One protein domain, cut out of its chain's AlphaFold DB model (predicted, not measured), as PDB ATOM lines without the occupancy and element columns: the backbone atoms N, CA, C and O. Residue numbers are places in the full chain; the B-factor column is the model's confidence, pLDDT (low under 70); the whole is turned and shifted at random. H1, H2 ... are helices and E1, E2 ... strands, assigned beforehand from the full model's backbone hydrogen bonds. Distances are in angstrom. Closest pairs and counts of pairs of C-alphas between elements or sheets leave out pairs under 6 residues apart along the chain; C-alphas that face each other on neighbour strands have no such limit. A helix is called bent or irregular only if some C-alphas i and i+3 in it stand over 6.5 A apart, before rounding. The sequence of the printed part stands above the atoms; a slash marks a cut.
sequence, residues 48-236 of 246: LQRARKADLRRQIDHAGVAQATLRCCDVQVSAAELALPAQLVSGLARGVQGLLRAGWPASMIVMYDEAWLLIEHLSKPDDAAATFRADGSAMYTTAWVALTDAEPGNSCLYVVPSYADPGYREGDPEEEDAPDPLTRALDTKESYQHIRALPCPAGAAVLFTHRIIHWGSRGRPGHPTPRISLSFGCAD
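AT A GLANCE: This is residues 48 to 236 of the 246 residues of an uncharacterized protein of Monoraphidium neglectum (UniProt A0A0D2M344). A twisted sheet of four strands, E1 - E5 - E2 - E7, makes the middle, with H1 packed along E1 on one face and a small sheet, E4 - E3 - E6, partly face to face with it over the other. H2 stands across one end of the large sheet, the short H5, H6 and H7 lie toward the other end, and residues 109 to 122, with H4, stick out. The printed part has 189 residues, with seven named helices and seven named strands in the order H1 E1 H2 H3 H4 H5 E2 E3 H6 H7 E4 E5 E6 E7. Both sheets are antiparallel; the class is mixed, with under half of the residues in named elements. The whole is compact, radius of gyration of the C-alphas 17.8 A, spanning 46 by 43 by 37 A.

IN THESE COORDINATES: The large sheet holds E1, residues 65 to 68; E5, 205 to 209, 13.3 A long; E2, 140 to 146, 19.7 A; and E7, 229 to 235, 19.8 A, ending at C-alpha 235 (121.476, 106.937, 220.752). The small sheet holds E4, 196 to 198; E3, 157 to 159; and E6, 214 to 216. H1, 50 to 63, runs 20.1 A from C-alpha 50 (106.689, 94.743, 227.006), and H2, 86 to 101, runs 22.0 A from C-alpha 86 (108.685, 110.497, 243.909). H3 is 106 to 110, H4 113 to 122 with 14.6 A, H5 128 to 131, H6 181 to 185 and H7 191 to 194.

HOW THE PARTS SIT: In the large sheet N 66 and O 207 of E1 and E5 are 2.8 A apart, N 144 and O 206 of E2 and E5 2.8 A, and N 143 and O 232 of E2 and E7 2.8 A, within hydrogen-bond range. In the small sheet N 198 and O 157 of E4 and E3 are 2.8 A apart, and N 158 and O 215 of E3 and E6 are 2.9 A apart, within hydrogen-bond range. The closest C-alphas of E1 and E4 are those of Gln 67 and Leu 198, 7.4 A apart. H1 is on the large sheet at a height of 8.7 A, over E1 and along the strands, at 21 degrees to E1 on the local plane; their closest C-alphas, of Gln 59 and Ala 66, are 5.4 A apart. H2 is on this sheet too, and H2 and E7 are near each other, with 7 pairs of C-alphas within 10 A. H2 and H3 only just touch, only at the corner, with 3 pairs of C-alphas within 8 A, the closest those of Val 96 and Ala 106, 6.1 A; H2 takes part with residues 96 to 100 alone. H3 is irregular, with C-alphas 106 and 109 7.2 A apart. H6 and H7 are close but not clearly touching, the closest C-alphas being those of Ala 185 and Ser 191, 7.2 A. H5 is not on either sheet. In H1, H2, H4 and H6 every O i to N i+4 pair is within hydrogen-bond range; H3 has 0 of 1, and 1 of 2 O i to N i+3 pairs, while H5 and H7 are too short for an O i to N i+4 pair.

THE WHOLE: The two C-alphas farthest apart, of Gln 87 and Asp 177, are 50.6 A apart. The printed part has no cut. The long links are E1 to H2, E3 to H6 and E6 to E7. The mean pLDDT of the printed part is 71.3, and residues 48 to 100 and 102 to 126 are under 70.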
ATOM      1  N   LEU A  48     109.623  98.542 232.579       42.03
ATOM      2  CA  LEU A  48     108.538  98.778 231.627       42.03
ATOM      3  C   LEU A  48     107.991  97.451 231.091       42.03
ATOM      4  O   LEU A  48     108.729  96.664 230.488       42.03
ATOM      5  N   GLN A  49     106.684  97.220 231.219       45.50
ATOM      6  CA  GLN A  49     106.047  96.061 230.593       45.50
ATOM      7  C   GLN A  49     106.220  96.067 229.062       45.50
ATOM      8  O   GLN A  49     106.109  97.101 228.398       45.50
ATOM      9  N   ARG A  50     106.447  94.890 228.459       43.38
ATOM     10  CA  ARG A  50     106.689  94.743 227.006       43.38
ATOM     11  C   ARG A  50     105.589  95.364 226.137       43.38
ATOM     12  O   ARG A  50     105.899  96.029 225.152       43.38
ATOM     13  N   ALA A  51     104.321  95.193 226.519       38.12
ATOM     14  CA  ALA A  51     103.184  95.777 225.805       38.12
ATOM     15  C   ALA A  51     103.209  97.318 225.824       38.12
ATOM     16  O   ALA A  51     102.838  97.960 224.843       38.12
ATOM     17  N   ARG A  52     103.718  97.913 226.910       58.66
ATOM     18  CA  ARG A  52     103.856  99.363 227.078       58.66
ATOM     19  C   ARG A  52     105.006  99.932 226.258       58.66
ATOM     20  O   ARG A  52     104.836 100.965 225.618       58.66
ATOM     21  N   LYS A  53     106.148  99.242 226.228       57.16
ATOM     22  CA  LYS A  53     107.265  99.598 225.340       57.16
ATOM     23  C   LYS A  53     106.824  99.586 223.874       57.16
ATOM     24  O   LYS A  53     107.159 100.504 223.138       57.16
ATOM     25  N   ALA A  54     106.026  98.593 223.477       56.78
ATOM     26  CA  ALA A  54     105.457  98.528 222.134       56.78
ATOM     27  C   ALA A  54     104.484  99.686 221.846       56.78
ATOM     28  O   ALA A  54     104.475 100.209 220.740       56.78
ATOM     29  N   ASP A  55     103.687 100.110 222.828       59.38
ATOM     30  CA  ASP A  55     102.762 101.238 222.678       59.38
ATOM     31  C   ASP A  55     103.465 102.591 222.535       59.38
ATOM     32  O   ASP A  55     103.193 103.327 221.589       59.38
ATOM     33  N   LEU A  56     104.425 102.882 223.415       60.72
ATOM     34  CA  LEU A  56     105.253 104.086 223.309       60.72
ATOM     35  C   LEU A  56     106.017 104.110 221.989       60.72
ATOM     36  O   LEU A  56     106.088 105.145 221.335       60.72
ATOM     37  N   ARG A  57     106.532 102.953 221.567       64.62
ATOM     38  CA  ARG A  57     107.194 102.816 220.277       64.62
ATOM     39  C   ARG A  57     106.248 103.136 219.121       64.62
ATOM     40  O   ARG A  57     106.616 103.945 218.287       64.62
ATOM     41  N   ARG A  58     105.014 102.616 219.112       65.94
ATOM     42  CA  ARG A  58     104.014 102.976 218.087       65.94
ATOM     43  C   ARG A  58     103.708 104.473 218.057       65.94
ATOM     44  O   ARG A  58     103.576 105.033 216.977       65.94
ATOM     45  N   GLN A  59     103.583 105.117 219.217       65.81
ATOM     46  CA  GLN A  59     103.329 106.560 219.295       65.81
ATOM     47  C   GLN A  59     104.505 107.371 218.735       65.81
ATOM     48  O   GLN A  59     104.290 108.268 217.924       65.81
ATOM     49  N   ILE A  60     105.739 107.006 219.098       63.62
ATOM     50  CA  ILE A  60     106.960 107.611 218.548       63.62
ATOM     51  C   ILE A  60     107.062 107.354 217.040       63.62
ATOM     52  O   ILE A  60     107.351 108.274 216.289       63.62
ATOM     53  N   ASP A  61     106.785 106.142 216.566       68.69
ATOM     54  CA  ASP A  61     106.875 105.819 215.138       68.69
ATOM     55  C   ASP A  61     105.818 106.581 214.314       68.69
ATOM     56  O   ASP A  61     106.080 106.967 213.174       68.69
ATOM     57  N   HIS A  62     104.635 106.833 214.891       67.69
ATOM     58  CA  HIS A  62     103.537 107.544 214.231       67.69
ATOM     59  C   HIS A  62     103.676 109.074 214.275       67.69
ATOM     60  O   HIS A  62     103.419 109.744 213.277       67.69
ATOM     61  N   ALA A  63     104.018 109.635 215.438       64.12
ATOM     62  CA  ALA A  63     103.982 111.079 215.690       64.12
ATOM     63  C   ALA A  63     105.357 111.690 216.001       64.12
ATOM     64  O   ALA A  63     105.435 112.894 216.237       64.12
ATOM     65  N   GLY A  64     106.412 110.873 216.075       50.78
ATOM     66  CA  GLY A  64     107.758 111.241 216.525       50.78
ATOM     67  C   GLY A  64     107.867 111.527 218.024       50.78
ATOM     68  O   GLY A  64     108.966 111.731 218.536       50.78
ATOM     69  N   VAL A  65     106.750 111.511 218.754       59.75
ATOM     70  CA  VAL A  65     106.664 111.849 220.175       59.75
ATOM     71  C   VAL A  65     105.641 110.971 220.890       59.75
ATOM     72  O   VAL A  65     104.615 110.593 220.326       59.75
ATOM     73  N   ALA A  66     105.902 110.672 222.157       60.19
ATOM     74  CA  ALA A  66     104.987 109.989 223.056       60.19
ATOM     75  C   ALA A  66     105.048 110.613 224.453       60.19
ATOM     76  O   ALA A  66     106.124 110.931 224.960       60.19
ATOM     77  N   GLN A  67     103.897 110.739 225.114       57.62
ATOM     78  CA  GLN A  67     103.840 111.134 226.520       57.62
ATOM     79  C   GLN A  67     103.556 109.919 227.399       57.62
ATOM     80  O   GLN A  67     102.561 109.212 227.232       57.62
ATOM     81  N   ALA A  68     104.406 109.697 228.393       53.66
ATOM     82  CA  ALA A  68     104.176 108.716 229.437       53.66
ATOM     83  C   ALA A  68     103.623 109.426 230.680       53.66
ATOM     84  O   ALA A  68     104.345 109.665 231.642       53.66
ATOM     85  N   THR A  69     102.346 109.809 230.640       44.81
ATOM     86  CA  THR A  69     101.676 110.542 231.726       44.81
ATOM     87  C   THR A  69     101.171 109.642 232.861       44.81
ATOM     88  O   THR A  69     100.721 108.512 232.657       44.81
ATOM     89  N   LEU A  70     101.175 110.201 234.077       35.44
ATOM     90  CA  LEU A  70     100.396 109.751 235.232       35.44
ATOM     91  C   LEU A  70      98.963 110.330 235.132       35.44
ATOM     92  O   LEU A  70      98.699 111.398 235.660       35.44
ATOM     93  N   ARG A  71      98.059 109.609 234.443       32.78
ATOM     94  CA  ARG A  71      96.578 109.773 234.340       32.78
ATOM     95  C   ARG A  71      95.972 111.134 233.917       32.78
ATOM     96  O   ARG A  71      96.082 112.119 234.630       32.78
ATOM     97  N   CYS A  72      95.079 111.083 232.913       23.86
ATOM     98  CA  CYS A  72      93.643 111.401 233.068       23.86
ATOM     99  C   CYS A  72      92.802 110.731 231.944       23.86
ATOM    100  O   CYS A  72      93.340 110.406 230.892       23.86
ATOM    101  N   CYS A  73      91.528 110.457 232.239       28.27
ATOM    102  CA  CYS A  73      90.490 109.652 231.553       28.27
ATOM    103  C   CYS A  73      90.385 109.913 230.027       28.27
ATOM    104  O   CYS A  73      90.394 111.067 229.633       28.27
ATOM    105  N   ASP A  74      90.412 108.953 229.090       25.47
ATOM    106  CA  ASP A  74      89.416 107.893 228.816       25.47
ATOM    107  C   ASP A  74      90.023 106.607 228.202       25.47
ATOM    108  O   ASP A  74      89.339 105.781 227.600       25.47
ATOM    109  N   VAL A  75      91.322 106.379 228.390       26.30
ATOM    110  CA  VAL A  75      91.958 105.082 228.111       26.30
ATOM    111  C   VAL A  75      92.703 104.672 229.374       26.30
ATOM    112  O   VAL A  75      93.679 105.305 229.775       26.30
ATOM    113  N   GLN A  76      92.196 103.651 230.071       24.55
ATOM    114  CA  GLN A  76      92.810 103.143 231.297       24.55
ATOM    115  C   GLN A  76      94.206 102.584 230.985       24.55
ATOM    116  O   GLN A  76      94.334 101.453 230.526       24.55
ATOM    117  N   VAL A  77      95.259 103.349 231.280       33.44
ATOM    118  CA  VAL A  77      96.631 102.832 231.349       33.44
ATOM    119  C   VAL A  77      97.256 103.284 232.667       33.44
ATOM    120  O   VAL A  77      97.270 104.464 233.015       33.44
ATOM    121  N   SER A  78      97.699 102.306 233.455       28.59
ATOM    122  CA  SER A  78      98.162 102.480 234.832       28.59
ATOM    123  C   SER A  78      99.555 103.123 234.907       28.59
ATOM    124  O   SER A  78     100.563 102.530 234.545       28.59
ATOM    125  N   ALA A  79      99.560 104.333 235.456       38.28
ATOM    126  CA  ALA A  79     100.624 105.221 235.933       38.28
ATOM    127  C   ALA A  79     101.882 104.662 236.658       38.28
ATOM    128  O   ALA A  79     102.772 105.450 236.970       38.28
ATOM    129  N   ALA A  80     101.995 103.377 236.992       34.38
ATOM    130  CA  ALA A  80     102.962 102.935 238.010       34.38
ATOM    131  C   ALA A  80     104.395 102.639 237.507       34.38
ATOM    132  O   ALA A  80     105.282 102.419 238.324       34.38
ATOM    133  N   GLU A  81     104.650 102.624 236.194       38.09
ATOM    134  CA  GLU A  81     105.828 101.927 235.630       38.09
ATOM    135  C   GLU A  81     106.783 102.799 234.789       38.09
ATOM    136  O   GLU A  81     107.684 102.274 234.143       38.09
ATOM    137  N   LEU A  82     106.616 104.126 234.785       39.12
ATOM    138  CA  LEU A  82     107.655 105.077 234.335       39.12
ATOM    139  C   LEU A  82     107.950 106.161 235.386       39.12
ATOM    140  O   LEU A  82     108.772 107.046 235.161       39.12
ATOM    141  N   ALA A  83     107.262 106.104 236.527       43.69
ATOM    142  CA  ALA A  83     107.439 107.058 237.601       43.69
ATOM    143  C   ALA A  83     108.820 106.836 238.221       43.69
ATOM    144  O   ALA A  83     109.046 105.843 238.919       43.69
ATOM    145  N   LEU A  84     109.746 107.767 237.984       44.94
ATOM    146  CA  LEU A  84     110.909 107.878 238.857       44.94
ATOM    147  C   LEU A  84     110.395 107.988 240.302       44.94
ATOM    148  O   LEU A  84     109.384 108.667 240.523       44.94
ATOM    149  N   PRO A  85     111.047 107.346 241.290       48.97
ATOM    150  CA  PRO A  85     110.586 107.395 242.671       48.97
ATOM    151  C   PRO A  85     110.316 108.842 243.091       48.97
ATOM    152  O   PRO A  85     111.187 109.703 242.942       48.97
ATOM    153  N   ALA A  86     109.116 109.129 243.604       52.16
ATOM    154  CA  ALA A  86     108.685 110.497 243.909       52.16
ATOM    155  C   ALA A  86     109.671 111.224 244.843       52.16
ATOM    156  O   ALA A  86     109.863 112.438 244.741       52.16
ATOM    157  N   GLN A  87     110.347 110.474 245.720       43.84
ATOM    158  CA  GLN A  87     111.410 110.961 246.596       43.84
ATOM    159  C   GLN A  87     112.648 111.436 245.819       43.84
ATOM    160  O   GLN A  87     113.203 112.479 246.163       43.84
ATOM    161  N   LEU A  88     113.052 110.718 244.766       49.00
ATOM    162  CA  LEU A  88     114.196 111.051 243.912       49.00
ATOM    163  C   LEU A  88     113.901 112.289 243.053       49.00
ATOM    164  O   LEU A  88     114.706 113.218 243.025       49.00
ATOM    165  N   VAL A  89     112.709 112.354 242.451       50.31
ATOM    166  CA  VAL A  89     112.238 113.527 241.688       50.31
ATOM    167  C   VAL A  89     112.182 114.767 242.580       50.31
ATOM    168  O   VAL A  89     112.765 115.804 242.261       50.31
ATOM    169  N   SER A  90     111.545 114.646 243.748       56.41
ATOM    170  CA  SER A  90     111.423 115.755 244.697       56.41
ATOM    171  C   SER A  90     112.777 116.165 245.284       56.41
ATOM    172  O   SER A  90     113.003 117.344 245.547       56.41
ATOM    173  N   GLY A  91     113.686 115.210 245.501       49.41
ATOM    174  CA  GLY A  91     115.051 115.462 245.959       49.41
ATOM    175  C   GLY A  91     115.849 116.284 244.953       49.41
ATOM    176  O   GLY A  91     116.400 117.324 245.317       49.41
ATOM    177  N   LEU A  92     115.833 115.878 243.681       54.94
ATOM    178  CA  LEU A  92     116.526 116.579 242.604       54.94
ATOM    179  C   LEU A  92     115.936 117.976 242.358       54.94
ATOM    180  O   LEU A  92     116.683 118.951 242.278       54.94
ATOM    181  N   ALA A  93     114.605 118.104 242.337       60.56
ATOM    182  CA  ALA A  93     113.927 119.396 242.212       60.56
ATOM    183  C   ALA A  93     114.306 120.353 243.354       60.56
ATOM    184  O   ALA A  93     114.644 121.513 243.109       60.56
ATOM    185  N   ARG A  94     114.319 119.869 244.605       63.75
ATOM    186  CA  ARG A  94     114.774 120.662 245.760       63.75
ATOM    187  C   ARG A  94     116.242 121.063 245.641       63.75
ATOM    188  O   ARG A  94     116.564 122.192 246.006       63.75
ATOM    189  N   GLY A  95     117.100 120.177 245.130       56.19
ATOM    190  CA  GLY A  95     118.512 120.456 244.863       56.19
ATOM    191  C   GLY A  95     118.694 121.595 243.858       56.19
ATOM    192  O   GLY A  95     119.338 122.592 244.176       56.19
ATOM    193  N   VAL A  96     118.035 121.511 242.697       63.16
ATOM    194  CA  VAL A  96     118.070 122.558 241.658       63.16
ATOM    195  C   VAL A  96     117.508 123.883 242.175       63.16
ATOM    196  O   VAL A  96     118.120 124.934 242.004       63.16
ATOM    197  N   GLN A  97     116.373 123.856 242.878       67.44
ATOM    198  CA  GLN A  97     115.824 125.061 243.504       67.44
ATOM    199  C   GLN A  97     116.747 125.631 244.594       67.44
ATOM    200  O   GLN A  97     116.769 126.842 244.808       67.44
ATOM    201  N   GLY A  98     117.494 124.776 245.297       63.44
ATOM    202  CA  GLY A  98     118.523 125.168 246.257       63.44
ATOM    203  C   GLY A  98     119.668 125.928 245.595       63.44
ATOM    204  O   GLY A  98     120.022 127.000 246.080       63.44
ATOM    205  N   LEU A  99     120.169 125.432 244.458       60.56
ATOM    206  CA  LEU A  99     121.185 126.110 243.643       60.56
ATOM    207  C   LEU A  99     120.701 127.494 243.190       60.56
ATOM    208  O   LEU A  99     121.370 128.490 243.462       60.56
ATOM    209  N   LEU A 100     119.491 127.572 242.623       64.88
ATOM    210  CA  LEU A 100     118.890 128.835 242.178       64.88
ATOM    211  C   LEU A 100     118.730 129.845 243.326       64.88
ATOM    212  O   LEU A 100     119.079 131.014 243.175       64.88
ATOM    213  N   ARG A 101     118.244 129.407 244.498       70.94
ATOM    214  CA  ARG A 101     118.120 130.272 245.691       70.94
ATOM    215  C   ARG A 101     119.471 130.743 246.227       70.94
ATOM    216  O   ARG A 101     119.547 131.833 246.784       70.94
ATOM    217  N   ALA A 102     120.514 129.937 246.066       66.69
ATOM    218  CA  ALA A 102     121.880 130.287 246.434       66.69
ATOM    219  C   ALA A 102     122.580 131.181 245.385       66.69
ATOM    220  O   ALA A 102     123.745 131.525 245.573       66.69
ATOM    221  N   GLY A 103     121.879 131.584 244.317       64.56
ATOM    222  CA  GLY A 103     122.400 132.459 243.264       64.56
ATOM    223  C   GLY A 103     123.170 131.730 242.160       64.56
ATOM    224  O   GLY A 103     123.741 132.388 241.295       64.56
ATOM    225  N   TRP A 104     123.178 130.394 242.170       59.75
ATOM    226  CA  TRP A 104     123.829 129.584 241.143       59.75
ATOM    227  C   TRP A 104     122.851 129.269 239.999       59.75
ATOM    228  O   TRP A 104     121.719 128.853 240.266       59.75
ATOM    229  N   PRO A 105     123.251 129.425 238.724       55.22
ATOM    230  CA  PRO A 105     122.422 129.034 237.587       55.22
ATOM    231  C   PRO A 105     122.163 127.521 237.576       55.22
ATOM    232  O   PRO A 105     123.089 126.729 237.737       55.22
ATOM    233  N   ALA A 106     120.926 127.095 237.290       54.66
ATOM    234  CA  ALA A 106     120.605 125.674 237.077       54.66
ATOM    235  C   ALA A 106     121.387 125.052 235.898       54.66
ATOM    236  O   ALA A 106     121.533 123.837 235.819       54.66
ATOM    237  N   SER A 107     121.917 125.893 235.007       54.19
ATOM    238  CA  SER A 107     122.754 125.538 233.863       54.19
ATOM    239  C   SER A 107     124.207 125.209 234.213       54.19
ATOM    240  O   SER A 107     124.972 124.893 233.313       54.19
ATOM    241  N   MET A 108     124.634 125.218 235.480       52.31
ATOM    242  CA  MET A 108     126.020 124.844 235.810       52.31
ATOM    243  C   MET A 108     126.395 123.386 235.462       52.31
ATOM    244  O   MET A 108     127.561 123.022 235.549       52.31
ATOM    245  N   ILE A 109     125.437 122.565 235.017       47.31
ATOM    246  CA  ILE A 109     125.689 121.239 234.436       47.31
ATOM    247  C   ILE A 109     126.217 121.287 232.986       47.31
ATOM    248  O   ILE A 109     126.800 120.316 232.526       47.31
ATOM    249  N   VAL A 110     126.046 122.411 232.279       42.78
ATOM    250  CA  VAL A 110     126.526 122.650 230.898       42.78
ATOM    251  C   VAL A 110     127.704 123.633 230.852       42.78
ATOM    252  O   VAL A 110     127.981 124.222 229.814       42.78
ATOM    253  N   MET A 111     128.395 123.850 231.976       35.81
ATOM    254  CA  MET A 111     129.426 124.890 232.121       35.81
ATOM    255  C   MET A 111     130.832 124.482 231.640       35.81
ATOM    256  O   MET A 111     131.834 124.923 232.198       35.81
ATOM    257  N   TYR A 112     130.891 123.659 230.599       36.59
ATOM    258  CA  TYR A 112     132.107 123.392 229.840       36.59
ATOM    259  C   TYR A 112     131.826 123.770 228.385       36.59
ATOM    260  O   TYR A 112     130.882 123.250 227.784       36.59
ATOM    261  N   ASP A 113     132.607 124.708 227.849       33.94
ATOM    262  CA  ASP A 113     132.486 125.218 226.475       33.94
ATOM    263  C   ASP A 113     132.656 124.084 225.444       33.94
ATOM    264  O   ASP A 113     132.098 124.110 224.346       33.94
ATOM    265  N   GLU A 114     133.338 123.017 225.849       35.91
ATOM    266  CA  GLU A 114     133.522 121.779 225.107       35.91
ATOM    267  C   GLU A 114     132.200 121.042 224.834       35.91
ATOM    268  O   GLU A 114     132.088 120.383 223.806       35.91
ATOM    269  N   ALA A 115     131.173 121.178 225.684       33.56
ATOM    270  CA  ALA A 115     129.871 120.535 225.473       33.56
ATOM    271  C   ALA A 115     129.084 121.172 224.315       33.56
ATOM    272  O   ALA A 115     128.358 120.481 223.604       33.56
ATOM    273  N   TRP A 116     129.244 122.478 224.103       39.03
ATOM    274  CA  TRP A 116     128.556 123.212 223.040       39.03
ATOM    275  C   TRP A 116     129.281 123.107 221.697       39.03
ATOM    276  O   TRP A 116     128.625 122.927 220.673       39.03
ATOM    277  N   LEU A 117     130.617 123.104 221.708       32.62
ATOM    278  CA  LEU A 117     131.427 122.855 220.509       32.62
ATOM    279  C   LEU A 117     131.262 121.419 219.984       32.62
ATOM    280  O   LEU A 117     131.304 121.198 218.777       32.62
ATOM    281  N   LEU A 118     131.018 120.448 220.869       34.47
ATOM    282  CA  LEU A 118     130.722 119.065 220.493       34.47
ATOM    283  C   LEU A 118     129.324 118.923 219.867       34.47
ATOM    284  O   LEU A 118     129.173 118.249 218.855       34.47
ATOM    285  N   ILE A 119     128.308 119.596 220.420       42.16
ATOM    286  CA  ILE A 119     126.941 119.582 219.875       42.16
ATOM    287  C   ILE A 119     126.906 120.204 218.474       42.16
ATOM    288  O   ILE A 119     126.266 119.651 217.584       42.16
ATOM    289  N   GLU A 120     127.621 121.302 218.237       36.41
ATOM    290  CA  GLU A 120     127.672 121.943 216.916       36.41
ATOM    291  C   GLU A 120     128.414 121.092 215.867       36.41
ATOM    292  O   GLU A 120     128.044 121.101 214.695       36.41
ATOM    293  N   HIS A 121     129.404 120.290 216.283       33.03
ATOM    294  CA  HIS A 121     130.169 119.406 215.392       33.03
ATOM    295  C   HIS A 121     129.501 118.040 215.136       33.03
ATOM    296  O   HIS A 121     129.809 117.393 214.138       33.03
ATOM    297  N   LEU A 122     128.592 117.597 216.015       39.47
ATOM    298  CA  LEU A 122     127.869 116.319 215.904       39.47
ATOM    299  C   LEU A 122     126.456 116.451 215.301       39.47
ATOM    300  O   LEU A 122     125.887 115.456 214.859       39.47
ATOM    301  N   SER A 123     125.864 117.652 215.274       41.88
ATOM    302  CA  SER A 123     124.428 117.834 214.969       41.88
ATOM    303  C   SER A 123     124.070 118.007 213.487       41.88
ATOM    304  O   SER A 123     122.992 118.515 213.179       41.88
ATOM    305  N   LYS A 124     124.916 117.563 212.556       44.91
ATOM    306  CA  LYS A 124     124.536 117.455 211.142       44.91
ATOM    307  C   LYS A 124     124.899 116.081 210.592       44.91
ATOM    308  O   LYS A 124     125.977 115.904 210.039       44.91
ATOM    309  N   PRO A 125     124.025 115.080 210.728       50.59
ATOM    310  CA  PRO A 125     123.985 114.058 209.705       50.59
ATOM    311  C   PRO A 125     123.515 114.739 208.413       50.59
ATOM    312  O   PRO A 125     122.370 115.179 208.341       50.59
ATOM    313  N   ASP A 126     124.398 114.818 207.413       57.75
ATOM    314  CA  ASP A 126     124.100 115.334 206.060       57.75
ATOM    315  C   ASP A 126     122.971 114.534 205.359       57.75
ATOM    316  O   ASP A 126     122.479 114.912 204.300       57.75
ATOM    317  N   ASP A 127     122.538 113.416 205.958       74.44
ATOM    318  CA  ASP A 127     121.420 112.587 205.516       74.44
ATOM    319  C   ASP A 127     120.483 112.266 206.695       74.44
ATOM    320  O   ASP A 127     120.714 111.343 207.483       74.44
ATOM    321  N   ALA A 128     119.394 113.030 206.817       79.00
ATOM    322  CA  ALA A 128     118.366 112.810 207.834       79.00
ATOM    323  C   ALA A 128     117.673 111.444 207.702       79.00
ATOM    324  O   ALA A 128     117.193 110.908 208.699       79.00
ATOM    325  N   ALA A 129     117.630 110.840 206.511       83.19
ATOM    326  CA  ALA A 129     117.037 109.518 206.347       83.19
ATOM    327  C   ALA A 129     117.929 108.433 206.973       83.19
ATOM    328  O   ALA A 129     117.414 107.469 207.546       83.19
ATOM    329  N   ALA A 130     119.252 108.623 206.940       86.12
ATOM    330  CA  ALA A 130     120.229 107.708 207.532       86.12
ATOM    331  C   ALA A 130     120.187 107.659 209.072       86.12
ATOM    332  O   ALA A 130     120.760 106.752 209.674       86.12
ATOM    333  N   THR A 131     119.487 108.589 209.726       83.56
ATOM    334  CA  THR A 131     119.327 108.624 211.191       83.56
ATOM    335  C   THR A 131     118.131 107.805 211.692       83.56
ATOM    336  O   THR A 131     117.847 107.730 212.900       83.56
ATOM    337  N   PHE A 132     117.415 107.167 210.765       86.00
ATOM    338  CA  PHE A 132     116.375 106.190 211.036       86.00
ATOM    339  C   PHE A 132     116.862 104.789 210.667       86.00
ATOM    340  O   PHE A 132     117.551 104.564 209.676       86.00
ATOM    341  N   ARG A 133     116.455 103.800 211.459       85.19
ATOM    342  CA  ARG A 133     116.679 102.388 211.141       85.19
ATOM    343  C   ARG A 133     115.824 101.977 209.942       85.19
ATOM    344  O   ARG A 133     114.822 102.614 209.627       85.19
ATOM    345  N   ALA A 134     116.149 100.828 209.349       86.94
ATOM    346  CA  ALA A 134     115.391 100.253 208.233       86.94
ATOM    347  C   ALA A 134     113.897 100.007 208.544       86.94
ATOM    348  O   ALA A 134     113.074  99.990 207.636       86.94
ATOM    349  N   ASP A 135     113.535  99.837 209.822       83.12
ATOM    350  CA  ASP A 135     112.141  99.709 210.276       83.12
ATOM    351  C   ASP A 135     111.419 101.062 210.445       83.12
ATOM    352  O   ASP A 135     110.267 101.105 210.874       83.12
ATOM    353  N   GLY A 136     112.091 102.169 210.121       81.50
ATOM    354  CA  GLY A 136     111.576 103.529 210.200       81.50
ATOM    355  C   GLY A 136     111.715 104.193 211.567       81.50
ATOM    356  O   GLY A 136     111.252 105.328 211.708       81.50
ATOM    357  N   SER A 137     112.336 103.534 212.550       80.06
ATOM    358  CA  SER A 137     112.499 104.074 213.901       80.06
ATOM    359  C   SER A 137     113.742 104.919 214.098       80.06
ATOM    360  O   SER A 137     114.803 104.617 213.561       80.06
ATOM    361  N   ALA A 138     113.637 105.951 214.932       84.56
ATOM    362  CA  ALA A 138     114.750 106.860 215.171       84.56
ATOM    363  C   ALA A 138     115.918 106.172 215.889       84.56
ATOM    364  O   ALA A 138     115.728 105.432 216.864       84.56
ATOM    365  N   MET A 139     117.134 106.457 215.431       84.56
ATOM    366  CA  MET A 139     118.361 106.007 216.086       84.56
ATOM    367  C   MET A 139     118.697 106.847 217.322       84.56
ATOM    368  O   MET A 139     119.346 106.329 218.220       84.56
ATOM    369  N   TYR A 140     118.169 108.073 217.428       82.06
ATOM    370  CA  TYR A 140     118.290 108.929 218.612       82.06
ATOM    371  C   TYR A 140     116.925 109.368 219.149       82.06
ATOM    372  O   TYR A 140     116.062 109.838 218.396       82.06
ATOM    373  N   THR A 141     116.737 109.240 220.465       80.19
ATOM    374  CA  THR A 141     115.541 109.674 221.205       80.19
ATOM    375  C   THR A 141     115.935 110.424 222.473       80.19
ATOM    376  O   THR A 141     116.824 109.995 223.206       80.19
ATOM    377  N   THR A 142     115.214 111.497 222.774       82.44
ATOM    378  CA  THR A 142     115.306 112.229 224.036       82.44
ATOM    379  C   THR A 142     114.197 111.778 224.977       82.44
ATOM    380  O   THR A 142     113.026 111.766 224.601       82.44
ATOM    381  N   ALA A 143     114.547 111.456 226.220       79.88
ATOM    382  CA  ALA A 143     113.608 111.330 227.327       79.88
ATOM    383  C   ALA A 143     113.645 112.615 228.164       79.88
ATOM    384  O   ALA A 143     114.585 112.843 228.924       79.88
ATOM    385  N   TRP A 144     112.624 113.457 228.020       86.38
ATOM    386  CA  TRP A 144     112.437 114.673 228.806       86.38
ATOM    387  C   TRP A 144     111.553 114.366 230.012       86.38
ATOM    388  O   TRP A 144     110.395 113.988 229.860       86.38
ATOM    389  N   VAL A 145     112.091 114.509 231.215       82.12
ATOM    390  CA  VAL A 145     111.426 114.188 232.479       82.12
ATOM    391  C   VAL A 145     111.061 115.476 233.202       82.12
ATOM    392  O   VAL A 145     111.922 116.313 233.488       82.12
ATOM    393  N   ALA A 146     109.786 115.624 233.544       84.50
ATOM    394  CA  ALA A 146     109.302 116.740 234.343       84.50
ATOM    395  C   ALA A 146     109.706 116.543 235.815       84.50
ATOM    396  O   ALA A 146     109.360 115.536 236.428       84.50
ATOM    397  N   LEU A 147     110.434 117.495 236.404       81.00
ATOM    398  CA  LEU A 147     110.755 117.497 237.843       81.00
ATOM    399  C   LEU A 147     109.759 118.329 238.660       81.00
ATOM    400  O   LEU A 147     109.624 118.141 239.868       81.00
ATOM    401  N   THR A 148     109.056 119.237 237.995       86.69
ATOM    402  CA  THR A 148     107.857 119.923 238.481       86.69
ATOM    403  C   THR A 148     106.756 119.769 237.440       86.69
ATOM    404  O   THR A 148     107.060 119.497 236.278       86.69
ATOM    405  N   ASP A 149     105.492 119.937 237.836       91.25
ATOM    406  CA  ASP A 149     104.383 119.907 236.880       91.25
ATOM    407  C   ASP A 149     104.634 120.925 235.769       91.25
ATOM    408  O   ASP A 149     104.897 122.101 236.031       91.25
ATOM    409  N   ALA A 150     104.578 120.453 234.529       91.25
ATOM    410  CA  ALA A 150     104.737 121.265 233.345       91.25
ATOM    411  C   ALA A 150     103.398 121.377 232.625       91.25
ATOM    412  O   ALA A 150     102.813 120.389 232.191       91.25
ATOM    413  N   GLU A 151     102.934 122.600 232.455       93.50
ATOM    414  CA  GLU A 151     101.669 122.938 231.823       93.50
ATOM    415  C   GLU A 151     101.854 124.142 230.891       93.50
ATOM    416  O   GLU A 151     102.877 124.834 230.959       93.50
ATOM    417  N   PRO A 152     100.891 124.452 230.006       93.88
ATOM    418  CA  PRO A 152     101.032 125.578 229.085       93.88
ATOM    419  C   PRO A 152     101.332 126.900 229.809       93.88
ATOM    420  O   PRO A 152     102.125 127.707 229.325       93.88
ATOM    421  N   GLY A 153     100.763 127.080 231.008       93.56
ATOM    422  CA  GLY A 153     100.949 128.255 231.860       93.56
ATOM    423  C   GLY A 153     102.374 128.453 232.387       93.56
ATOM    424  O   GLY A 153     102.759 129.598 232.629       93.56
ATOM    425  N   ASN A 154     103.177 127.393 232.518       93.69
ATOM    426  CA  ASN A 154     104.575 127.474 232.953       93.69
ATOM    427  C   ASN A 154     105.579 126.924 231.936       93.69
ATOM    428  O   ASN A 154     106.730 126.702 232.304       93.69
ATOM    429  N   SER A 155     105.173 126.812 230.666       92.94
ATOM    430  CA  SER A 155     106.008 126.385 229.538       92.94
ATOM    431  C   SER A 155     106.239 124.873 229.425       92.94
ATOM    432  O   SER A 155     107.370 124.419 229.290       92.94
ATOM    433  N   CYS A 156     105.194 124.044 229.410       92.75
ATOM    434  CA  CYS A 156     105.358 122.667 228.918       92.75
ATOM    435  C   CYS A 156     105.984 122.621 227.506       92.75
ATOM    436  O   CYS A 156     106.066 123.639 226.814       92.75
ATOM    437  N   LEU A 157     106.425 121.436 227.073       92.06
ATOM    438  CA  LEU A 157     106.894 121.261 225.699       92.06
ATOM    439  C   LEU A 157     105.761 121.544 224.709       92.06
ATOM    440  O   LEU A 157     104.612 121.164 224.939       92.06
ATOM    441  N   TYR A 158     106.107 122.193 223.608       92.44
ATOM    442  CA  TYR A 158     105.293 122.305 222.408       92.44
ATOM    443  C   TYR A 158     106.012 121.576 221.287       92.44
ATOM    444  O   TYR A 158     107.242 121.602 221.247       92.44
ATOM    445  N   VAL A 159     105.258 120.930 220.405       93.62
ATOM    446  CA  VAL A 159     105.813 120.183 219.276       93.62
ATOM    447  C   VAL A 159     105.021 120.427 218.000       93.62
ATOM    448  O   VAL A 159     103.808 120.662 218.058       93.62
ATOM    449  N   VAL A 160     105.691 120.283 216.860       92.12
ATOM    450  CA  VAL A 160     105.040 119.928 215.594       92.12
ATOM    451  C   VAL A 160     105.175 118.410 215.427       92.12
ATOM    452  O   VAL A 160     106.298 117.909 215.386       92.12
ATOM    453  N   PRO A 161     104.068 117.644 215.404       92.75
ATOM    454  CA  PRO A 161     104.125 116.201 215.186       92.75
ATOM    455  C   PRO A 161     104.733 115.854 213.827       92.75
ATOM    456  O   PRO A 161     104.526 116.582 212.861       92.75
ATOM    457  N   SER A 162     105.382 114.693 213.721       91.88
ATOM    458  CA  SER A 162     106.087 114.269 212.498       91.88
ATOM    459  C   SER A 162     105.235 114.283 211.225       91.88
ATOM    460  O   SER A 162     105.749 114.535 210.148       91.88
ATOM    461  N   TYR A 163     103.929 114.017 211.322       90.75
ATOM    462  CA  TYR A 163     103.027 114.043 210.163       90.75
ATOM    463  C   TYR A 163     102.765 115.457 209.617       90.75
ATOM    464  O   TYR A 163     102.208 115.593 208.533       90.75
ATOM    465  N   ALA A 164     103.084 116.492 210.394       91.12
ATOM    466  CA  ALA A 164     102.907 117.899 210.051       91.12
ATOM    467  C   ALA A 164     104.243 118.604 209.767       91.12
ATOM    468  O   ALA A 164     104.254 119.804 209.519       91.12
ATOM    469  N   ASP A 165     105.353 117.869 209.807       93.88
ATOM    470  CA  ASP A 165     106.683 118.351 209.461       93.88
ATOM    471  C   ASP A 165     107.152 117.647 208.172       93.88
ATOM    472  O   ASP A 165     107.528 116.470 208.212       93.88
ATOM    473  N   PRO A 166     107.142 118.342 207.020       92.62
ATOM    474  CA  PRO A 166     107.605 117.776 205.755       92.62
ATOM    475  C   PRO A 166     109.090 117.388 205.765       92.62
ATOM    476  O   PRO A 166     109.500 116.545 204.974       92.62
ATOM    477  N   GLY A 167     109.903 117.996 206.632       90.62
ATOM    478  CA  GLY A 167     111.331 117.711 206.749       90.62
ATOM    479  C   GLY A 167     111.658 116.574 207.707       90.62
ATOM    480  O   GLY A 167     112.813 116.156 207.789       90.62
ATOM    481  N   TYR A 168     110.671 116.033 208.426       90.44
ATOM    482  CA  TYR A 168     110.921 115.128 209.546       90.44
ATOM    483  C   TYR A 168     111.818 113.935 209.179       90.44
ATOM    484  O   TYR A 168     112.759 113.626 209.910       90.44
ATOM    485  N   ARG A 169     111.545 113.279 208.039       88.25
ATOM    486  CA  ARG A 169     112.321 112.121 207.551       88.25
ATOM    487  C   ARG A 169     113.401 112.485 206.542       88.25
ATOM    488  O   ARG A 169     114.469 111.893 206.570       88.25
ATOM    489  N   GLU A 170     113.083 113.390 205.629       88.19
ATOM    490  CA  GLU A 170     113.902 113.670 204.443       88.19
ATOM    491  C   GLU A 170     114.975 114.725 204.711       88.19
ATOM    492  O   GLU A 170     115.887 114.891 203.911       88.19
ATOM    493  N   GLY A 171     114.888 115.409 205.851       86.56
ATOM    494  CA  GLY A 171     115.744 116.539 206.154       86.56
ATOM    495  C   GLY A 171     115.161 117.841 205.630       86.56
ATOM    496  O   GLY A 171     114.078 117.900 205.028       86.56
ATOM    497  N   ASP A 172     115.883 118.908 205.925       87.44
ATOM    498  CA  ASP A 172     115.533 120.253 205.505       87.44
ATOM    499  C   ASP A 172     116.434 120.675 204.348       87.44
ATOM    500  O   ASP A 172     117.574 120.213 204.281       87.44
ATOM    501  N   PRO A 173     115.933 121.495 203.411       85.06
ATOM    502  CA  PRO A 173     116.735 121.918 202.279       85.06
ATOM    503  C   PRO A 173     117.920 122.762 202.763       85.06
ATOM    504  O   PRO A 173     117.792 123.540 203.709       85.06
ATOM    505  N   GLU A 174     119.076 122.592 202.126       80.50
ATOM    506  CA  GLU A 174     120.319 123.268 202.517       80.50
ATOM    507  C   GLU A 174     120.587 124.550 201.713       80.50
ATOM    508  O   GLU A 174     121.602 125.212 201.937       80.50
ATOM    509  N   GLU A 175     119.715 124.909 200.760       87.94
ATOM    510  CA  GLU A 175     119.883 126.144 199.997       87.94
ATOM    511  C   GLU A 175     119.778 127.379 200.905       87.94
ATOM    512  O   GLU A 175     118.941 127.441 201.801       87.94
ATOM    513  N   GLU A 176     120.596 128.402 200.642       81.81
ATOM    514  CA  GLU A 176     120.663 129.630 201.457       81.81
ATOM    515  C   GLU A 176     119.309 130.361 201.566       81.81
ATOM    516  O   GLU A 176     118.998 130.936 202.607       81.81
ATOM    517  N   ASP A 177     118.486 130.281 200.515       87.56
ATOM    518  CA  ASP A 177     117.156 130.901 200.442       87.56
ATOM    519  C   ASP A 177     116.010 129.959 200.874       87.56
ATOM    520  O   ASP A 177     114.832 130.327 200.781       87.56
ATOM    521  N   ALA A 178     116.313 128.731 201.308       86.19
ATOM    522  CA  ALA A 178     115.291 127.794 201.754       86.19
ATOM    523  C   ALA A 178     114.615 128.283 203.051       86.19
ATOM    524  O   ALA A 178     115.271 128.852 203.928       86.19
ATOM    525  N   PRO A 179     113.295 128.065 203.215       86.69
ATOM    526  CA  PRO A 179     112.630 128.378 204.471       86.69
ATOM    527  C   PRO A 179     113.198 127.510 205.594       86.69
ATOM    528  O   PRO A 179     113.399 126.307 205.417       86.69
ATOM    529  N   ASP A 180     113.392 128.106 206.772       87.19
ATOM    530  CA  ASP A 180     113.793 127.346 207.951       87.19
ATOM    531  C   ASP A 180     112.740 126.267 208.298       87.19
ATOM    532  O   ASP A 180     111.563 126.408 207.930       87.19
ATOM    533  N   PRO A 181     113.117 125.203 209.031       87.88
ATOM    534  CA  PRO A 181     112.227 124.069 209.282       87.88
ATOM    535  C   PRO A 181     110.889 124.463 209.927       87.88
ATOM    536  O   PRO A 181     109.848 123.884 209.616       87.88
ATOM    537  N   LEU A 182     110.883 125.479 210.797       88.62
ATOM    538  CA  LEU A 182     109.662 125.933 211.456       88.62
ATOM    539  C   LEU A 182     108.762 126.698 210.479       88.62
ATOM    540  O   LEU A 182     107.556 126.457 210.463       88.62
ATOM    541  N   THR A 183     109.335 127.572 209.647       91.06
ATOM    542  CA  THR A 183     108.604 128.268 208.574       91.06
ATOM    543  C   THR A 183     108.028 127.279 207.561       91.06
ATOM    544  O   THR A 183     106.883 127.428 207.140       91.06
ATOM    545  N   ARG A 184     108.784 126.235 207.207       92.38
ATOM    546  CA  ARG A 184     108.334 125.170 206.303       92.38
ATOM    547  C   ARG A 184     107.175 124.357 206.888       92.38
ATOM    548  O   ARG A 184     106.235 124.040 206.167       92.38
ATOM    549  N   ALA A 185     107.230 124.017 208.175       92.25
ATOM    550  CA  ALA A 185     106.185 123.234 208.836       92.25
ATOM    551  C   ALA A 185     104.931 124.061 209.194       92.25
ATOM    552  O   ALA A 185     103.838 123.507 209.325       92.25
ATOM    553  N   LEU A 186     105.075 125.380 209.368       94.50
ATOM    554  CA  LEU A 186     104.016 126.310 209.783       94.50
ATOM    555  C   LEU A 186     103.760 127.403 208.729       94.50
ATOM    556  O   LEU A 186     103.626 128.586 209.045       94.50
ATOM    557  N   ASP A 187     103.698 126.989 207.469       94.00
ATOM    558  CA  ASP A 187     103.609 127.841 206.274       94.00
ATOM    559  C   ASP A 187     102.299 128.642 206.113       94.00
ATOM    560  O   ASP A 187     102.216 129.590 205.329       94.00
ATOM    561  N   THR A 188     101.251 128.267 206.845       95.75
ATOM    562  CA  THR A 188      99.882 128.756 206.699       95.75
ATOM    563  C   THR A 188      99.259 128.973 208.069       95.75
ATOM    564  O   THR A 188      99.694 128.448 209.092       95.75
ATOM    565  N   LYS A 189      98.184 129.760 208.130       95.06
ATOM    566  CA  LYS A 189      97.480 129.992 209.399       95.06
ATOM    567  C   LYS A 189      96.887 128.692 209.960       95.06
ATOM    568  O   LYS A 189      96.806 128.505 211.174       95.06
ATOM    569  N   GLU A 190      96.456 127.811 209.071       96.75
ATOM    570  CA  GLU A 190      95.874 126.515 209.371       96.75
ATOM    571  C   GLU A 190      96.916 125.559 209.960       96.75
ATOM    572  O   GLU A 190      96.587 124.840 210.907       96.75
ATOM    573  N   SER A 191      98.173 125.592 209.502       95.19
ATOM    574  CA  SER A 191      99.208 124.685 210.008       95.19
ATOM    575  C   SER A 191      99.600 124.949 211.468       95.19
ATOM    576  O   SER A 191      99.978 124.013 212.175       95.19
ATOM    577  N   TYR A 192      99.332 126.140 212.020       94.81
ATOM    578  CA  TYR A 192      99.422 126.375 213.474       94.81
ATOM    579  C   TYR A 192      98.500 125.458 214.297       94.81
ATOM    580  O   TYR A 192      98.786 125.191 215.466       94.81
ATOM    581  N   GLN A 193      97.419 124.927 213.711       95.12
ATOM    582  CA  GLN A 193      96.548 123.945 214.370       95.12
ATOM    583  C   GLN A 193      97.216 122.577 214.539       95.12
ATOM    584  O   GLN A 193      96.654 121.710 215.212       95.12
ATOM    585  N   HIS A 194      98.395 122.344 213.956       91.81
ATOM    586  CA  HIS A 194      99.178 121.130 214.177       91.81
ATOM    587  C   HIS A 194     100.041 121.191 215.435       91.81
ATOM    588  O   HIS A 194     100.401 120.137 215.953       91.81
ATOM    589  N   ILE A 195     100.294 122.383 215.988       94.25
ATOM    590  CA  ILE A 195     101.067 122.545 217.222       94.25
ATOM    591  C   ILE A 195     100.368 121.804 218.366       94.25
ATOM    592  O   ILE A 195      99.158 121.937 218.586       94.25
ATOM    593  N   ARG A 196     101.122 121.002 219.117       94.31
ATOM    594  CA  ARG A 196     100.625 120.290 220.300       94.31
ATOM    595  C   ARG A 196     101.389 120.744 221.528       94.31
ATOM    596  O   ARG A 196     102.606 120.622 221.576       94.31
ATOM    597  N   ALA A 197     100.663 121.237 222.525       93.50
ATOM    598  CA  ALA A 197     101.196 121.354 223.873       93.50
ATOM    599  C   ALA A 197     101.223 119.963 224.513       93.50
ATOM    600  O   ALA A 197     100.267 119.199 224.371       93.50
ATOM    601  N   LEU A 198     102.287 119.667 225.251       91.75
ATOM    602  CA  LEU A 198     102.510 118.395 225.931       91.75
ATOM    603  C   LEU A 198     102.621 118.623 227.450       91.75
ATOM    604  O   LEU A 198     103.727 118.564 228.000       91.75
ATOM    605  N   PRO A 199     101.502 118.900 228.154       93.88
ATOM    606  CA  PRO A 199     101.496 118.983 229.609       93.88
ATOM    607  C   PRO A 199     101.994 117.673 230.219       93.88
ATOM    608  O   PRO A 199     101.606 116.589 229.783       93.88
ATOM    609  N   CYS A 200     102.856 117.766 231.221       86.06
ATOM    610  CA  CYS A 200     103.550 116.624 231.789       86.06
ATOM    611  C   CYS A 200     103.653 116.789 233.314       86.06
ATOM    612  O   CYS A 200     104.340 117.707 233.773       86.06
ATOM    613  N   PRO A 201     102.977 115.939 234.105       86.25
ATOM    614  CA  PRO A 201     103.086 115.962 235.562       86.25
ATOM    615  C   PRO A 201     104.510 115.667 236.046       86.25
ATOM    616  O   PRO A 201     105.259 114.947 235.385       86.25
ATOM    617  N   ALA A 202     104.874 116.150 237.232       84.25
ATOM    618  CA  ALA A 202     106.151 115.825 237.855       84.25
ATOM    619  C   ALA A 202     106.345 114.299 237.979       84.25
ATOM    620  O   ALA A 202     105.454 113.565 238.408       84.25
ATOM    621  N   GLY A 203     107.530 113.818 237.608       74.69
ATOM    622  CA  GLY A 203     107.893 112.401 237.573       74.69
ATOM    623  C   GLY A 203     107.454 111.656 236.309       74.69
ATOM    624  O   GLY A 203     107.887 110.521 236.117       74.69
ATOM    625  N   ALA A 204     106.646 112.274 235.441       80.75
ATOM    626  CA  ALA A 204     106.340 111.758 234.111       80.75
ATOM    627  C   ALA A 204     107.394 112.196 233.081       80.75
ATOM    628  O   ALA A 204     108.198 113.104 233.321       80.75
ATOM    629  N   ALA A 205     107.374 111.547 231.915       79.88
ATOM    630  CA  ALA A 205     108.293 111.852 230.829       79.88
ATOM    631  C   ALA A 205     107.590 112.002 229.478       79.88
ATOM    632  O   ALA A 205     106.576 111.358 229.197       79.88
ATOM    633  N   VAL A 206     108.185 112.826 228.623       84.06
ATOM    634  CA  VAL A 206     107.902 112.919 227.195       84.06
ATOM    635  C   VAL A 206     109.102 112.339 226.458       84.06
ATOM    636  O   VAL A 206     110.232 112.756 226.699       84.06
ATOM    637  N   LEU A 207     108.861 111.370 225.583       83.06
ATOM    638  CA  LEU A 207     109.883 110.800 224.713       83.06
ATOM    639  C   LEU A 207     109.680 111.327 223.300       83.06
ATOM    640  O   LEU A 207     108.570 111.232 222.784       83.06
ATOM    641  N   PHE A 208     110.720 111.857 222.670       84.19
ATOM    642  CA  PHE A 208     110.646 112.344 221.293       84.19
ATOM    643  C   PHE A 208     111.939 112.074 220.534       84.19
ATOM    644  O   PHE A 208     113.014 111.980 221.124       84.19
ATOM    645  N   THR A 209     111.833 111.912 219.221       87.94
ATOM    646  CA  THR A 209     112.996 111.683 218.360       87.94
ATOM    647  C   THR A 209     113.810 112.964 218.188       87.94
ATOM    648  O   THR A 209     113.301 114.071 218.354       87.94
ATOM    649  N   HIS A 210     115.075 112.818 217.805       84.25
ATOM    650  CA  HIS A 210     115.960 113.944 217.483       84.25
ATOM    651  C   HIS A 210     115.455 114.861 216.351       84.25
ATOM    652  O   HIS A 210     115.922 115.989 216.251       84.25
ATOM    653  N   ARG A 211     114.506 114.406 215.516       88.88
ATOM    654  CA  ARG A 211     113.923 115.194 214.413       88.88
ATOM    655  C   ARG A 211     112.644 115.936 214.787       88.88
ATOM    656  O   ARG A 211     112.165 116.736 213.997       88.88
ATOM    657  N   ILE A 212     112.062 115.693 215.965       90.31
ATOM    658  CA  ILE A 212     110.857 116.425 216.356       90.31
ATOM    659  C   ILE A 212     111.176 117.898 216.604       90.31
ATOM    660  O   ILE A 212     111.937 118.237 217.514       90.31
ATOM    661  N   ILE A 213     110.515 118.775 215.843       89.31
ATOM    662  CA  ILE A 213     110.487 120.212 216.109       89.31
ATOM    663  C   ILE A 213     109.770 120.424 217.441       89.31
ATOM    664  O   ILE A 213     108.583 120.115 217.584       89.31
ATOM    665  N   HIS A 214     110.492 120.957 218.424       91.19
ATOM    666  CA  HIS A 214     109.962 121.211 219.755       91.19
ATOM    667  C   HIS A 214     110.545 122.475 220.379       91.19
ATOM    668  O   HIS A 214     111.657 122.895 220.069       91.19
ATOM    669  N   TRP A 215     109.788 123.084 221.286       91.94
ATOM    670  CA  TRP A 215     110.216 124.272 222.022       91.94
ATOM    671  C   TRP A 215     109.514 124.381 223.378       91.94
ATOM    672  O   TRP A 215     108.539 123.688 223.670       91.94
ATOM    673  N   GLY A 216     110.018 125.278 224.226       89.06
ATOM    674  CA  GLY A 216     109.285 125.801 225.379       89.06
ATOM    675  C   GLY A 216     108.735 127.193 225.075       89.06
ATOM    676  O   GLY A 216     109.342 127.956 224.328       89.06
ATOM    677  N   SER A 217     107.606 127.558 225.675       87.00
ATOM    678  CA  SER A 217     107.104 128.934 225.659       87.00
ATOM    679  C   SER A 217     107.705 129.791 226.785       87.00
ATOM    680  O   SER A 217     108.508 129.343 227.609       87.00
ATOM    681  N   ARG A 218     107.293 131.055 226.876       87.62
ATOM    682  CA  ARG A 218     107.507 131.854 228.082       87.62
ATOM    683  C   ARG A 218     106.462 131.474 229.134       87.62
ATOM    684  O   ARG A 218     105.269 131.488 228.844       87.62
ATOM    685  N   GLY A 219     106.899 131.192 230.362       87.62
ATOM    686  CA  GLY A 219     105.981 131.008 231.489       87.62
ATOM    687  C   GLY A 219     105.183 132.283 231.784       87.62
ATOM    688  O   GLY A 219     105.701 133.399 231.669       87.62
ATOM    689  N   ARG A 220     103.916 132.129 232.175       91.25
ATOM    690  CA  ARG A 220     103.046 133.245 232.558       91.25
ATOM    691  C   ARG A 220     103.654 133.999 233.755       91.25
ATOM    692  O   ARG A 220     104.044 133.360 234.735       91.25
ATOM    693  N   PRO A 221     103.694 135.345 233.740       89.06
ATOM    694  CA  PRO A 221     104.103 136.119 234.910       89.06
ATOM    695  C   PRO A 221     103.278 135.748 236.149       89.06
ATOM    696  O   PRO A 221     102.051 135.690 236.084       89.06
ATOM    697  N   GLY A 222     103.955 135.495 237.270       86.94
ATOM    698  CA  GLY A 222     103.308 135.117 238.531       86.94
ATOM    699  C   GLY A 222     102.856 133.656 238.618       86.94
ATOM    700  O   GLY A 222     102.157 133.313 239.568       86.94
ATOM    701  N   HIS A 223     103.236 132.788 237.668       90.44
ATOM    702  CA  HIS A 223     103.003 131.352 237.813       90.44
ATOM    703  C   HIS A 223     103.706 130.822 239.078       90.44
ATOM    704  O   HIS A 223     104.903 131.074 239.238       90.44
ATOM    705  N   PRO A 224     103.008 130.100 239.975       86.75
ATOM    706  CA  PRO A 224     103.544 129.769 241.297       86.75
ATOM    707  C   PRO A 224     104.710 128.774 241.243       86.75
ATOM    708  O   PRO A 224     105.609 128.822 242.081       86.75
ATOM    709  N   THR A 225     104.702 127.886 240.247       84.38
ATOM    710  CA  THR A 225     105.670 126.791 240.123       84.38
ATOM    711  C   THR A 225     106.570 127.008 238.908       84.38
ATOM    712  O   THR A 225     106.046 127.036 237.785       84.38
ATOM    713  N   PRO A 226     107.902 127.135 239.080       85.50
ATOM    714  CA  PRO A 226     108.830 127.148 237.957       85.50
ATOM    715  C   PRO A 226     108.877 125.766 237.298       85.50
ATOM    716  O   PRO A 226     108.840 124.743 237.986       85.50
ATOM    717  N   ARG A 227     109.000 125.730 235.970       90.44
ATOM    718  CA  ARG A 227     109.206 124.488 235.222       90.44
ATOM    719  C   ARG A 227     110.652 124.032 235.346       90.44
ATOM    720  O   ARG A 227     111.562 124.720 234.883       90.44
ATOM    721  N   ILE A 228     110.846 122.854 235.919       87.25
ATOM    722  CA  ILE A 228     112.145 122.203 236.047       87.25
ATOM    723  C   ILE A 228     112.043 120.849 235.358       87.25
ATOM    724  O   ILE A 228     111.088 120.105 235.577       87.25
ATOM    725  N   SER A 229     113.027 120.530 234.529       85.62
ATOM    726  CA  SER A 229     113.076 119.279 233.783       85.62
ATOM    727  C   SER A 229     114.495 118.748 233.689       85.62
ATOM    728  O   SER A 229     115.451 119.518 233.777       85.62
ATOM    729  N   LEU A 230     114.607 117.447 233.461       81.62
ATOM    730  CA  LEU A 230     115.855 116.755 233.167       81.62
ATOM    731  C   LEU A 230     115.692 115.985 231.859       81.62
ATOM    732  O   LEU A 230     114.683 115.311 231.685       81.62
ATOM    733  N   SER A 231     116.673 116.062 230.967       81.25
ATOM    734  CA  SER A 231     116.639 115.357 229.685       81.25
ATOM    735  C   SER A 231     117.777 114.354 229.587       81.25
ATOM    736  O   SER A 231     118.899 114.661 229.983       81.25
ATOM    737  N   PHE A 232     117.492 113.193 229.006       77.44
ATOM    738  CA  PHE A 232     118.490 112.192 228.638       77.44
ATOM    739  C   PHE A 232     118.414 111.923 227.141       77.44
ATOM    740  O   PHE A 232     117.335 111.621 226.632       77.44
ATOM    741  N   GLY A 233     119.549 112.014 226.452       80.44
ATOM    742  CA  GLY A 233     119.697 111.515 225.089       80.44
ATOM    743  C   GLY A 233     120.005 110.023 225.106       80.44
ATOM    744  O   GLY A 233     120.759 109.548 225.956       80.44
ATOM    745  N   CYS A 234     119.398 109.267 224.201       77.12
ATOM    746  CA  CYS A 234     119.689 107.855 223.993       77.12
ATOM    747  C   CYS A 234     119.881 107.621 222.499       77.12
ATOM    748  O   CYS A 234     118.936 107.796 221.726       77.12
ATOM    749  N   ALA A 235     121.087 107.205 222.125       81.12
ATOM    750  CA  ALA A 235     121.476 106.937 220.752       81.12
ATOM    751  C   ALA A 235     121.758 105.446 220.525       81.12
ATOM    752  O   ALA A 235     122.094 104.704 221.450       81.12
ATOM    753  N   ASP A 236     121.599 105.020 219.280       79.31
ATOM    754  CA  ASP A 236     122.160 103.781 218.756       79.31
ATOM    755  C   ASP A 236     123.670 103.953 218.548       79.31
ATOM    756  O   ASP A 236     124.089 105.001 218.062       79.31
TER     757      ASP A 236